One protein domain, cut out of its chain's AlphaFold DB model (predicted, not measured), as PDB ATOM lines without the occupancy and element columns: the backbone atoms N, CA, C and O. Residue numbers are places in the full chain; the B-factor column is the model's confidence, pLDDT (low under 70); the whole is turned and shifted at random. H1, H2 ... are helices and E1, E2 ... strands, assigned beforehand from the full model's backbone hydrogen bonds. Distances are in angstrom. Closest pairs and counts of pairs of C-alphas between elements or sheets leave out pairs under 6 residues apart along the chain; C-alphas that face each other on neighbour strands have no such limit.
ATOM      1  N   THR A   6     214.283 230.149 232.166       95.88
ATOM      2  CA  THR A   6     212.990 229.488 232.371       95.88
ATOM      3  C   THR A   6     213.159 228.160 233.098       95.88
ATOM      4  O   THR A   6     212.477 227.929 234.088       95.88
ATOM      5  N   ASP A   7     214.107 227.323 232.671       96.12
ATOM      6  CA  ASP A   7     214.367 226.036 233.324       96.12
ATOM      7  C   ASP A   7     214.838 226.207 234.770       96.12
ATOM      8  O   ASP A   7     214.369 225.504 235.658       96.12
ATOM      9  N   LEU A   8     215.723 227.173 235.029       96.62
ATOM     10  CA  LEU A   8     216.173 227.465 236.392       96.62
ATOM     11  C   LEU A   8     215.020 227.944 237.282       96.62
ATOM     12  O   LEU A   8     214.933 227.540 238.438       96.62
ATOM     13  N   ASN A   9     214.106 228.758 236.749       96.44
ATOM     14  CA  ASN A   9     212.915 229.170 237.488       96.44
ATOM     15  C   ASN A   9     212.006 227.978 237.819       96.44
ATOM     16  O   ASN A   9     211.483 227.913 238.928       96.44
ATOM     17  N   ILE A  10     211.835 227.038 236.885       95.56
ATOM     18  CA  ILE A  10     211.083 225.795 237.109       95.56
ATOM     19  C   ILE A  10     211.733 224.987 238.238       95.56
ATOM     20  O   ILE A  10     211.057 224.616 239.193       95.56
ATOM     21  N   ILE A  11     213.050 224.767 238.162       96.56
ATOM     22  CA  ILE A  11     213.812 224.033 239.180       96.56
ATOM     23  C   ILE A  11     213.647 224.676 240.560       96.56
ATOM     24  O   ILE A  11     213.306 223.981 241.511       96.56
ATOM     25  N   ASN A  12     213.842 225.994 240.665       95.69
ATOM     26  CA  ASN A  12     213.718 226.705 241.939       95.69
ATOM     27  C   ASN A  12     212.286 226.656 242.482       95.69
ATOM     28  O   ASN A  12     212.095 226.456 243.674       95.69
ATOM     29  N   THR A  13     211.279 226.760 241.609       95.50
ATOM     30  CA  THR A  13     209.873 226.644 242.019       95.50
ATOM     31  C   THR A  13     209.622 225.311 242.715       95.50
ATOM     32  O   THR A  13     209.059 225.300 243.798       95.50
ATOM     33  N   TYR A  14     210.053 224.187 242.146       95.50
ATOM     34  CA  TYR A  14     209.782 222.886 242.765       95.50
ATOM     35  C   TYR A  14     210.697 222.570 243.944       95.50
ATOM     36  O   TYR A  14     210.240 221.985 244.920       95.50
ATOM     37  N   ARG A  15     211.954 223.018 243.904       93.25
ATOM     38  CA  ARG A  15     212.882 222.908 245.035       93.25
ATOM     39  C   ARG A  15     212.362 223.611 246.289       93.25
ATOM     40  O   ARG A  15     212.506 223.076 247.383       93.25
ATOM     41  N   ASP A  16     211.784 224.799 246.130       90.31
ATOM     42  CA  ASP A  16     211.355 225.640 247.254       90.31
ATOM     43  C   ASP A  16     209.923 225.323 247.730       90.31
ATOM     44  O   ASP A  16     209.466 225.889 248.721       90.31
ATOM     45  N   ASN A  17     209.203 224.429 247.039       89.88
ATOM     46  CA  ASN A  17     207.809 224.088 247.334       89.88
ATOM     47  C   ASN A  17     207.637 222.568 247.476       89.88
ATOM     48  O   ASN A  17     207.113 221.906 246.578       89.88
ATOM     49  N   SER A  18     208.042 222.029 248.632       79.56
ATOM     50  CA  SER A  18     207.951 220.595 248.956       79.56
ATOM     51  C   SER A  18     206.541 220.016 248.808       79.56
ATOM     52  O   SER A  18     206.391 218.864 248.422       79.56
ATOM     53  N   ASP A  19     205.498 220.817 249.047       88.38
ATOM     54  CA  ASP A  19     204.096 220.377 248.966       88.38
ATOM     55  C   ASP A  19     203.637 220.044 247.535       88.38
ATOM     56  O   ASP A  19     202.567 219.469 247.338       88.38
ATOM     57  N   LEU A  20     204.421 220.429 246.522       89.62
ATOM     58  CA  LEU A  20     204.115 220.174 245.115       89.62
ATOM     59  C   LEU A  20     204.787 218.913 244.573       89.62
ATOM     60  O   LEU A  20     204.493 218.535 243.443       89.62
ATOM     61  N   ILE A  21     205.705 218.296 245.319       94.62
ATOM     62  CA  ILE A  21     206.548 217.202 244.831       94.62
ATOM     63  C   ILE A  21     206.415 215.961 245.713       94.62
ATOM     64  O   ILE A  21     206.104 216.040 246.898       94.62
ATOM     65  N   TYR A  22     206.704 214.794 245.142       94.81
ATOM     66  CA  TYR A  22     206.902 213.585 245.931       94.81
ATOM     67  C   TYR A  22     208.261 213.658 246.611       94.81
ATOM     68  O   TYR A  22     209.285 213.809 245.937       94.81
ATOM     69  N   GLU A  23     208.266 213.529 247.935       94.94
ATOM     70  CA  GLU A  23     209.481 213.532 248.739       94.94
ATOM     71  C   GLU A  23     209.789 212.150 249.300       94.94
ATOM     72  O   GLU A  23     208.929 211.465 249.858       94.94
ATOM     73  N   PHE A  24     211.063 211.782 249.233       94.94
ATOM     74  CA  PHE A  24     211.588 210.588 249.868       94.94
ATOM     75  C   PHE A  24     212.857 210.942 250.636       94.94
ATOM     76  O   PHE A  24     213.710 211.690 250.155       94.94
ATOM     77  N   ARG A  25     212.977 210.409 251.852       94.19
ATOM     78  CA  ARG A  25     214.140 210.602 252.722       94.19
ATOM     79  C   ARG A  25     214.625 209.245 253.202       94.19
ATOM     80  O   ARG A  25     213.835 208.469 253.737       94.19
ATOM     81  N   ASN A  26     215.911 208.978 253.018       87.31
ATOM     82  CA  ASN A  26     216.617 207.910 253.718       87.31
ATOM     83  C   ASN A  26     217.614 208.546 254.714       87.31
ATOM     84  O   ASN A  26     217.611 209.764 254.892       87.31
ATOM     85  N   GLU A  27     218.430 207.748 255.406       84.62
ATOM     86  CA  GLU A  27     219.326 208.248 256.463       84.62
ATOM     87  C   GLU A  27     220.286 209.364 256.004       84.62
ATOM     88  O   GLU A  27     220.652 210.201 256.826       84.62
ATOM     89  N   ASN A  28     220.663 209.414 254.717       88.62
ATOM     90  CA  ASN A  28     221.634 210.385 254.191       88.62
ATOM     91  C   ASN A  28     221.185 211.128 252.925       88.62
ATOM     92  O   ASN A  28     221.790 212.142 252.580       88.62
ATOM     93  N   ASP A  29     220.142 210.651 252.251       93.06
ATOM     94  CA  ASP A  29     219.704 211.158 250.960       93.06
ATOM     95  C   ASP A  29     218.282 211.703 251.009       93.06
ATOM     96  O   ASP A  29     217.358 211.123 251.592       93.06
ATOM     97  N   TYR A  30     218.112 212.812 250.304       95.25
ATOM     98  CA  TYR A  30     216.834 213.408 249.972       95.25
ATOM     99  C   TYR A  30     216.568 213.276 248.477       95.25
ATOM    100  O   TYR A  30     217.434 213.586 247.655       95.25
ATOM    101  N   ILE A  31     215.347 212.877 248.136       96.69
ATOM    102  CA  ILE A  31     214.871 212.794 246.761       96.69
ATOM    103  C   ILE A  31     213.560 213.556 246.634       96.69
ATOM    104  O   ILE A  31     212.619 213.310 247.384       96.69
ATOM    105  N   GLY A  32     213.512 214.455 245.655       96.50
ATOM    106  CA  GLY A  32     212.318 215.193 245.260       96.50
ATOM    107  C   GLY A  32     211.971 214.894 243.806       96.50
ATOM    108  O   GLY A  32     212.850 214.946 242.943       96.50
ATOM    109  N   MET A  33     210.715 214.560 243.514       95.88
ATOM    110  CA  MET A  33     210.286 214.195 242.162       95.88
ATOM    111  C   MET A  33     208.911 214.742 241.799       95.88
ATOM    112  O   MET A  33     207.979 214.671 242.590       95.88
ATOM    113  N   LEU A  34     208.770 215.221 240.560       96.00
ATOM    114  CA  LEU A  34     207.472 215.605 240.003       96.00
ATOM    115  C   LEU A  34     207.474 215.558 238.473       96.00
ATOM    116  O   LEU A  34     208.361 216.108 237.821       96.00
ATOM    117  N   LEU A  35     206.454 214.933 237.888       94.56
ATOM    118  CA  LEU A  35     206.144 215.019 236.470       94.56
ATOM    119  C   LEU A  35     205.478 216.362 236.197       94.56
ATOM    120  O   LEU A  35     204.454 216.705 236.781       94.56
ATOM    121  N   ILE A  36     206.054 217.105 235.268       94.94
ATOM    122  CA  ILE A  36     205.617 218.448 234.900       94.94
ATOM    123  C   ILE A  36     205.297 218.478 233.410       94.94
ATOM    124  O   ILE A  36     205.568 217.522 232.682       94.94
ATOM    125  N   GLU A  37     204.670 219.560 232.947       93.31
ATOM    126  CA  GLU A  37     204.351 219.742 231.521       93.31
ATOM    127  C   GLU A  37     203.581 218.539 230.937       93.31
ATOM    128  O   GLU A  37     203.927 217.987 229.898       93.31
ATOM    129  N   ARG A  38     202.537 218.081 231.649       89.50
ATOM    130  CA  ARG A  38     201.725 216.898 231.276       89.50
ATOM    131  C   ARG A  38     202.549 215.609 231.145       89.50
ATOM    132  O   ARG A  38     202.208 214.709 230.377       89.50
ATOM    133  N   GLY A  39     203.629 215.532 231.915       90.94
ATOM    134  CA  GLY A  39     204.546 214.408 231.948       90.94
ATOM    135  C   GLY A  39     205.573 214.411 230.823       90.94
ATOM    136  O   GLY A  39     206.273 213.418 230.677       90.94
ATOM    137  N   GLU A  40     205.689 215.465 230.012       94.69
ATOM    138  CA  GLU A  40     206.759 215.565 229.003       94.69
ATOM    139  C   GLU A  40     208.131 215.846 229.632       94.69
ATOM    140  O   GLU A  40     209.167 215.578 229.015       94.69
ATOM    141  N   ARG A  41     208.146 216.316 230.884       96.31
ATOM    142  CA  ARG A  41     209.360 216.488 231.677       96.31
ATOM    143  C   ARG A  41     209.180 215.976 233.098       96.31
ATOM    144  O   ARG A  41     208.072 215.904 233.628       96.31
ATOM    145  N   LEU A  42     210.305 215.677 233.726       96.75
ATOM    146  CA  LEU A  42     210.416 215.308 235.124       96.75
ATOM    147  C   LEU A  42     211.384 216.271 235.817       96.75
ATOM    148  O   LEU A  42     212.528 216.426 235.384       96.75
ATOM    149  N   PHE A  43     210.925 216.876 236.908       97.62
ATOM    150  CA  PHE A  43     211.788 217.471 237.918       97.62
ATOM    151  C   PHE A  43     212.345 216.372 238.820       97.62
ATOM    152  O   PHE A  43     211.590 215.544 239.334       97.62
ATOM    153  N   PHE A  44     213.664 216.374 238.997       97.69
ATOM    154  CA  PHE A  44     214.365 215.470 239.899       97.69
ATOM    155  C   PHE A  44     215.349 216.257 240.756       97.69
ATOM    156  O   PHE A  44     216.180 216.998 240.230       97.69
ATOM    157  N   GLN A  45     215.285 216.051 242.064       97.38
ATOM    158  CA  GLN A  45     216.234 216.566 243.034       97.38
ATOM    159  C   GLN A  45     216.868 215.403 243.786       97.38
ATOM    160  O   GLN A  45     216.168 214.512 244.259       97.38
ATOM    161  N   PHE A  46     218.186 215.452 243.915       96.56
ATOM    162  CA  PHE A  46     218.969 214.570 244.762       96.56
ATOM    163  C   PHE A  46     219.818 215.437 245.686       96.56
ATOM    164  O   PHE A  46     220.702 216.173 245.235       96.56
ATOM    165  N   ASN A  47     219.527 215.387 246.983       94.81
ATOM    166  CA  ASN A  47     220.132 216.251 247.990       94.81
ATOM    167  C   ASN A  47     219.998 217.736 247.610       94.81
ATOM    168  O   ASN A  47     218.891 218.272 247.525       94.81
ATOM    169  N   ASN A  48     221.121 218.414 247.380       94.38
ATOM    170  CA  ASN A  48     221.183 219.831 247.033       94.38
ATOM    171  C   ASN A  48     221.255 220.102 245.522       94.38
ATOM    172  O   ASN A  48     221.338 221.265 245.130       94.38
ATOM    173  N   LYS A  49     221.238 219.066 244.677       96.25
ATOM    174  CA  LYS A  49     221.310 219.199 243.217       96.25
ATOM    175  C   LYS A  49     219.982 218.826 242.588       96.25
ATOM    176  O   LYS A  49     219.316 217.898 243.039       96.25
ATOM    177  N   ALA A  50     219.593 219.532 241.536       97.44
ATOM    178  CA  ALA A  50     218.394 219.204 240.778       97.44
ATOM    179  C   ALA A  50     218.635 219.266 239.273       97.44
ATOM    180  O   ALA A  50     219.584 219.887 238.794       97.44
ATOM    181  N   LEU A  51     217.769 218.603 238.519       97.75
ATOM    182  CA  LEU A  51     217.779 218.610 237.067       97.75
ATOM    183  C   LEU A  51     216.363 218.473 236.514       97.75
ATOM    184  O   LEU A  51     215.426 218.085 237.215       97.75
ATOM    185  N   LEU A  52     216.239 218.766 235.223       97.38
ATOM    186  CA  LEU A  52     215.057 218.460 234.432       97.38
ATOM    187  C   LEU A  52     215.444 217.413 233.395       97.38
ATOM    188  O   LEU A  52     216.366 217.639 232.611       97.38
ATOM    189  N   CYS A  53     214.728 216.295 233.358       96.12
ATOM    190  CA  CYS A  53     214.887 215.309 232.296       96.12
ATOM    191  C   CYS A  53     213.600 215.175 231.482       96.12
ATOM    192  O   CYS A  53     212.495 215.399 231.971       96.12
ATOM    193  N   ASN A  54     213.756 214.851 230.205       96.19
ATOM    194  CA  ASN A  54     212.653 214.699 229.274       96.19
ATOM    195  C   ASN A  54     212.098 213.280 229.347       96.19
ATOM    196  O   ASN A  54     212.834 212.288 229.413       96.19
ATOM    197  N   THR A  55     210.784 213.190 229.251       95.38
ATOM    198  CA  THR A  55     210.025 211.950 229.341       95.38
ATOM    199  C   THR A  55     209.076 211.823 228.157       95.38
ATOM    200  O   THR A  55     208.712 212.781 227.483       95.38
ATOM    201  N   SER A  56     208.691 210.589 227.852       92.94
ATOM    202  CA  SER A  56     207.696 210.266 226.840       92.94
ATOM    203  C   SER A  56     206.550 209.527 227.523       92.94
ATOM    204  O   SER A  56     206.602 208.295 227.599       92.94
ATOM    205  N   PRO A  57     205.512 210.245 228.003       85.75
ATOM    206  CA  PRO A  57     204.357 209.638 228.669       85.75
ATOM    207  C   PRO A  57     203.722 208.541 227.832       85.75
ATOM    208  O   PRO A  57     203.497 207.436 228.305       85.75
ATOM    209  N   ARG A  58     203.531 208.825 226.536       87.94
ATOM    210  CA  ARG A  58     202.913 207.904 225.569       87.94
ATOM    211  C   ARG A  58     203.638 206.567 225.448       87.94
ATOM    212  O   ARG A  58     203.019 205.580 225.081       87.94
ATOM    213  N   ASN A  59     204.943 206.554 225.707       88.94
ATOM    214  CA  ASN A  59     205.781 205.371 225.553       88.94
ATOM    215  C   ASN A  59     206.314 204.843 226.889       88.94
ATOM    216  O   ASN A  59     207.089 203.890 226.872       88.94
ATOM    217  N   CYS A  60     205.963 205.470 228.016       85.94
ATOM    218  CA  CYS A  60     206.528 205.191 229.336       85.94
ATOM    219  C   CYS A  60     208.075 205.185 229.340       85.94
ATOM    220  O   CYS A  60     208.698 204.278 229.893       85.94
ATOM    221  N   LYS A  61     208.710 206.167 228.677       92.69
ATOM    222  CA  LYS A  61     210.182 206.260 228.548       92.69
ATOM    223  C   LYS A  61     210.743 207.529 229.181       92.69
ATOM    224  O   LYS A  61     210.136 208.588 229.075       92.69
ATOM    225  N   ILE A  62     211.945 207.424 229.741       93.75
ATOM    226  CA  ILE A  62     212.811 208.561 230.081       93.75
ATOM    227  C   ILE A  62     213.872 208.675 228.988       93.75
ATOM    228  O   ILE A  62     214.430 207.665 228.554       93.75
ATOM    229  N   LEU A  63     214.150 209.896 228.535       95.31
ATOM    230  CA  LEU A  63     215.210 210.159 227.574       95.31
ATOM    231  C   LEU A  63     216.525 210.339 228.336       95.31
ATOM    232  O   LEU A  63     216.826 211.432 228.807       95.31
ATOM    233  N   ILE A  64     217.295 209.261 228.495       94.56
ATOM    234  CA  ILE A  64     218.492 209.253 229.353       94.56
ATOM    235  C   ILE A  64     219.503 210.354 228.986       94.56
ATOM    236  O   ILE A  64     220.084 210.961 229.876       94.56
ATOM    237  N   ASP A  65     219.622 210.710 227.704       93.94
ATOM    238  CA  ASP A  65     220.524 211.771 227.220       93.94
ATOM    239  C   ASP A  65     220.142 213.187 227.692       93.94
ATOM    240  O   ASP A  65     220.947 214.119 227.620       93.94
ATOM    241  N   SER A  66     218.918 213.367 228.199       95.38
ATOM    242  CA  SER A  66     218.497 214.616 228.847       95.38
ATOM    243  C   SER A  66     219.011 214.751 230.286       95.38
ATOM    244  O   SER A  66     219.003 215.850 230.831       95.38
ATOM    245  N   ILE A  67     219.524 213.672 230.886       96.62
ATOM    246  CA  ILE A  67     220.211 213.676 232.182       96.62
ATOM    247  C   ILE A  67     221.688 214.012 231.923       96.62
ATOM    248  O   ILE A  67     222.551 213.137 231.821       96.62
ATOM    249  N   ASN A  68     221.974 215.296 231.715       95.19
ATOM    250  CA  ASN A  68     223.299 215.750 231.276       95.19
ATOM    251  C   ASN A  68     223.889 216.906 232.094       95.19
ATOM    252  O   ASN A  68     225.091 217.157 231.992       95.19
ATOM    253  N   LEU A  69     223.078 217.594 232.901       96.06
ATOM    254  CA  LEU A  69     223.490 218.794 233.616       96.06
ATOM    255  C   LEU A  69     222.681 218.968 234.907       96.06
ATOM    256  O   LEU A  69     221.446 218.945 234.884       96.06
ATOM    257  N   TRP A  70     223.385 219.206 236.008       97.62
ATOM    258  CA  TRP A  70     222.808 219.696 237.256       97.62
ATOM    259  C   TRP A  70     222.504 221.197 237.170       97.62
ATOM    260  O   TRP A  70     223.086 221.936 236.377       97.62
ATOM    261  N   ASP A  71     221.594 221.688 238.000       96.31
ATOM    262  CA  ASP A  71     221.194 223.097 238.040       96.31
ATOM    263  C   ASP A  71     222.348 224.055 238.379       96.31
ATOM    264  O   ASP A  71     222.375 225.191 237.905       96.31
ATOM    265  N   ASN A  72     223.344 223.572 239.124       95.19
ATOM    266  CA  ASN A  72     224.585 224.291 239.416       95.19
ATOM    267  C   ASN A  72     225.545 224.380 238.204       95.19
ATOM    268  O   ASN A  72     226.576 225.050 238.278       95.19
ATOM    269  N   GLY A  73     225.214 223.735 237.081       94.88
ATOM    270  CA  GLY A  73     226.012 223.713 235.857       94.88
ATOM    271  C   GLY A  73     227.066 222.606 235.794       94.88
ATOM    272  O   GLY A  73     227.818 222.563 234.818       94.88
ATOM    273  N   GLU A  74     227.138 221.718 236.787       96.38
ATOM    274  CA  GLU A  74     227.991 220.530 236.733       96.38
ATOM    275  C   GLU A  74     227.470 219.541 235.683       96.38
ATOM    276  O   GLU A  74     226.275 219.244 235.614       96.38
ATOM    277  N   ILE A  75     228.380 219.042 234.844       96.50
ATOM    278  CA  ILE A  75     228.066 218.080 233.784       96.50
ATOM    279  C   ILE A  75     227.993 216.679 234.381       96.50
ATOM    280  O   ILE A  75     228.911 216.257 235.080       96.50
ATOM    281  N   ILE A  76     226.942 215.948 234.018       96.62
ATOM    282  CA  ILE A  76     226.725 214.566 234.444       96.62
ATOM    283  C   ILE A  76     227.445 213.622 233.479       96.62
ATOM    284  O   ILE A  76     227.122 213.554 232.281       96.62
ATOM    285  N   ASN A  77     228.429 212.889 234.000       96.38
ATOM    286  CA  ASN A  77     229.159 211.875 233.237       96.38
ATOM    287  C   ASN A  77     228.313 210.599 233.034       96.38
ATOM    288  O   ASN A  77     227.196 210.496 233.530       96.38
ATOM    289  N   GLU A  78     228.806 209.631 232.263       96.25
ATOM    290  CA  GLU A  78     228.029 208.433 231.911       96.25
ATOM    291  C   GLU A  78     227.678 207.545 233.118       96.25
ATOM    292  O   GLU A  78     226.536 207.105 233.243       96.25
ATOM    293  N   GLU A  79     228.620 207.323 234.034       97.00
ATOM    294  CA  GLU A  79     228.405 206.506 235.235       97.00
ATOM    295  C   GLU A  79     227.399 207.165 236.192       97.00
ATOM    296  O   GLU A  79     226.456 206.531 236.679       97.00
ATOM    297  N   GLU A  80     227.548 208.474 236.398       97.19
ATOM    298  CA  GLU A  80     226.627 209.277 237.196       97.19
ATOM    299  C   GLU A  80     225.237 209.315 236.551       97.19
ATOM    300  O   GLU A  80     224.231 209.153 237.237       97.19
ATOM    301  N   ARG A  81     225.158 209.436 235.220       97.62
ATOM    302  CA  ARG A  81     223.894 209.419 234.469       97.62
ATOM    303  C   ARG A  81     223.126 208.122 234.682       97.62
ATOM    304  O   ARG A  81     221.913 208.160 234.894       97.62
ATOM    305  N   ILE A  82     223.817 206.983 234.621       97.12
ATOM    306  CA  ILE A  82     223.214 205.670 234.878       97.12
ATOM    307  C   ILE A  82     222.721 205.600 236.324       97.12
ATOM    308  O   ILE A  82     221.585 205.185 236.554       97.12
ATOM    309  N   SER A  83     223.528 206.059 237.282       96.31
ATOM    310  CA  SER A  83     223.156 206.094 238.701       96.31
ATOM    311  C   SER A  83     221.896 206.933 238.938       96.31
ATOM    312  O   SER A  83     220.921 206.442 239.505       96.31
ATOM    313  N   VAL A  84     221.856 208.158 238.411       96.94
ATOM    314  CA  VAL A  84     220.689 209.048 238.486       96.94
ATOM    315  C   VAL A  84     219.455 208.407 237.851       96.94
ATOM    316  O   VAL A  84     218.373 208.437 238.434       96.94
ATOM    317  N   PHE A  85     219.595 207.779 236.680       97.12
ATOM    318  CA  PHE A  85     218.485 207.082 236.034       97.12
ATOM    319  C   PHE A  85     217.931 205.934 236.890       97.12
ATOM    320  O   PHE A  85     216.712 205.761 236.958       97.12
ATOM    321  N   LEU A  86     218.797 205.153 237.544       96.38
ATOM    322  CA  LEU A  86     218.367 204.064 238.421       96.38
ATOM    323  C   LEU A  86     217.571 204.591 239.619       96.38
ATOM    324  O   LEU A  86     216.505 204.043 239.902       96.38
ATOM    325  N   ILE A  87     218.021 205.691 240.234       95.88
ATOM    326  CA  ILE A  87     217.301 206.359 241.327       95.88
ATOM    327  C   ILE A  87     215.937 206.850 240.831       95.88
ATOM    328  O   ILE A  87     214.906 206.498 241.399       95.88
ATOM    329  N   ILE A  88     215.895 207.589 239.716       95.88
ATOM    330  CA  ILE A  88     214.629 208.059 239.138       95.88
ATOM    331  C   ILE A  88     213.678 206.881 238.895       95.88
ATOM    332  O   ILE A  88     212.507 206.952 239.250       95.88
ATOM    333  N   LYS A  89     214.157 205.779 238.309       94.38
ATOM    334  CA  LYS A  89     213.329 204.606 237.996       94.38
ATOM    335  C   LYS A  89     212.735 203.949 239.244       94.38
ATOM    336  O   LYS A  89     211.614 203.438 239.175       94.38
ATOM    337  N   GLU A  90     213.483 203.907 240.340       93.75
ATOM    338  CA  GLU A  90     213.021 203.382 241.623       93.75
ATOM    339  C   GLU A  90     211.900 204.255 242.195       93.75
ATOM    340  O   GLU A  90     210.779 203.778 242.394       93.75
ATOM    341  N   TYR A  91     212.165 205.551 242.349       94.31
ATOM    342  CA  TYR A  91     211.248 206.483 243.006       94.31
ATOM    343  C   TYR A  91     210.070 206.912 242.134       94.31
ATOM    344  O   TYR A  91     209.003 207.225 242.661       94.31
ATOM    345  N   TYR A  92     210.184 206.829 240.807       92.12
ATOM    346  CA  TYR A  92     209.065 207.057 239.889       92.12
ATOM    347  C   TYR A  92     207.897 206.119 240.195       92.12
ATOM    348  O   TYR A  92     206.746 206.540 240.257       92.12
ATOM    349  N   LYS A  93     208.180 204.831 240.416       88.25
ATOM    350  CA  LYS A  93     207.133 203.841 240.701       88.25
ATOM    351  C   LYS A  93     206.420 204.114 242.017       88.25
ATOM    352  O   LYS A  93     205.255 203.768 242.135       88.25
ATOM    353  N   LEU A  94     207.135 204.675 242.988       90.94
ATOM    354  CA  LEU A  94     206.595 205.016 244.299       90.94
ATOM    355  C   LEU A  94     205.761 206.294 244.226       90.94
ATOM    356  O   LEU A  94     204.650 206.309 244.738       90.94
ATOM    357  N   SER A  95     206.275 207.310 243.530       90.75
ATOM    358  CA  SER A  95     205.633 208.619 243.368       90.75
ATOM    359  C   SER A  95     204.223 208.483 242.795       90.75
ATOM    360  O   SER A  95     203.273 209.002 243.351       90.75
ATOM    361  N   TYR A  96     204.063 207.698 241.729       85.62
ATOM    362  CA  TYR A  96     202.790 207.609 241.001       85.62
ATOM    363  C   TYR A  96     202.010 206.326 241.295       85.62
ATOM    364  O   TYR A  96     201.136 205.945 240.516       85.62
ATOM    365  N   LYS A  97     202.348 205.612 242.377       82.31
ATOM    366  CA  LYS A  97     201.696 204.340 242.716       82.31
ATOM    367  C   LYS A  97     200.206 204.528 242.996       82.31
ATOM    368  O   LYS A  97     199.397 203.739 242.513       82.31
TER     369      LYS A  97
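This is residues 6 to 97 of the 111 residues of an uncharacterized protein of Algibacter aquaticus (UniProt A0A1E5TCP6). Picture one twisted sheet of four strands set between two helices: the long H2 crosses one face, and the short H1 crosses the opposite face. Past the edge strand E4, a long stretch without named elements, residues 57 to 77, leads to H2, and its residues 61 to 62 pair with residues 55 to 56 of E4. The printed part has 92 residues, with two named helices and four named strands in the order H1, E1, E2, E3, E4, H2; the sheet runs E1, E2, E3, E4, all antiparallel, and the class is mixed, helices and strands. The whole is compact, with a radius of gyration of the C-alphas of 12.2 A, and rounded, spanning 30 by 29 by 29 A.

Find C-alpha 6 at (212.990, 229.488, 232.371); from there H1 runs over residues 6 to 15, 14.3 A long. Next come E1, residues 22 to 25, 10.4 A; E2, residues 30 to 36, 19.5 A; and E3, residues 41 to 46, 16.3 A. Look for C-alpha 49 at (221.310, 219.199, 243.217), where E4 begins; it covers residues 49 to 56, 23.1 A. H2, residues 78 to 95, measures 25.2 A and ends with C-alpha 95 at (205.633, 208.619, 243.368).

Start with the sheet, a meander, each strand the antiparallel neighbour of the one before. In the hairpin E1 and E2, N 22 and O 33 are within hydrogen-bond range at 2.9 A. In the hairpin E2 and E3, look at N 43 and O 34, 2.8 A; in the hairpin E3 and E4, at N 51 and O 44, 2.8 A. The sheet and the two helices make three layers, with helices on both faces of the sheet: H2 on one face of E1, E2, E3 and E4, and H1 on the other. H2 is on one face at a height over the sheet of 9.0 A, across the strands, at 75 degrees to E3 on the local plane. It lies over E3, and only just over E1 and E2 with 3 C-alphas on each; its closest C-alphas to E3 are those of Ile 88 and Phe 44, 7.5 A. H1 is on the opposite face at a height of 8.0 A, across the strands, at 66 degrees to E4 on the local plane. It lies over E4, and only just over E3 with 3 C-alphas; its closest C-alphas to E4 are those of Ile 11 and Ala 50, 6.8 A. H1 and H2 are apart. Every O i to N i+4 pair of H1 is within hydrogen-bond range, and 12 of 14 in H2.

The two C-alphas farthest apart, those of Glu 27 and Arg 58, are 35.0 A from each other. The printed part has no cut. The link from E4 to H2, 21 residues, is long. The mean pLDDT of the printed part is 94.0, and no printed residue is under 70.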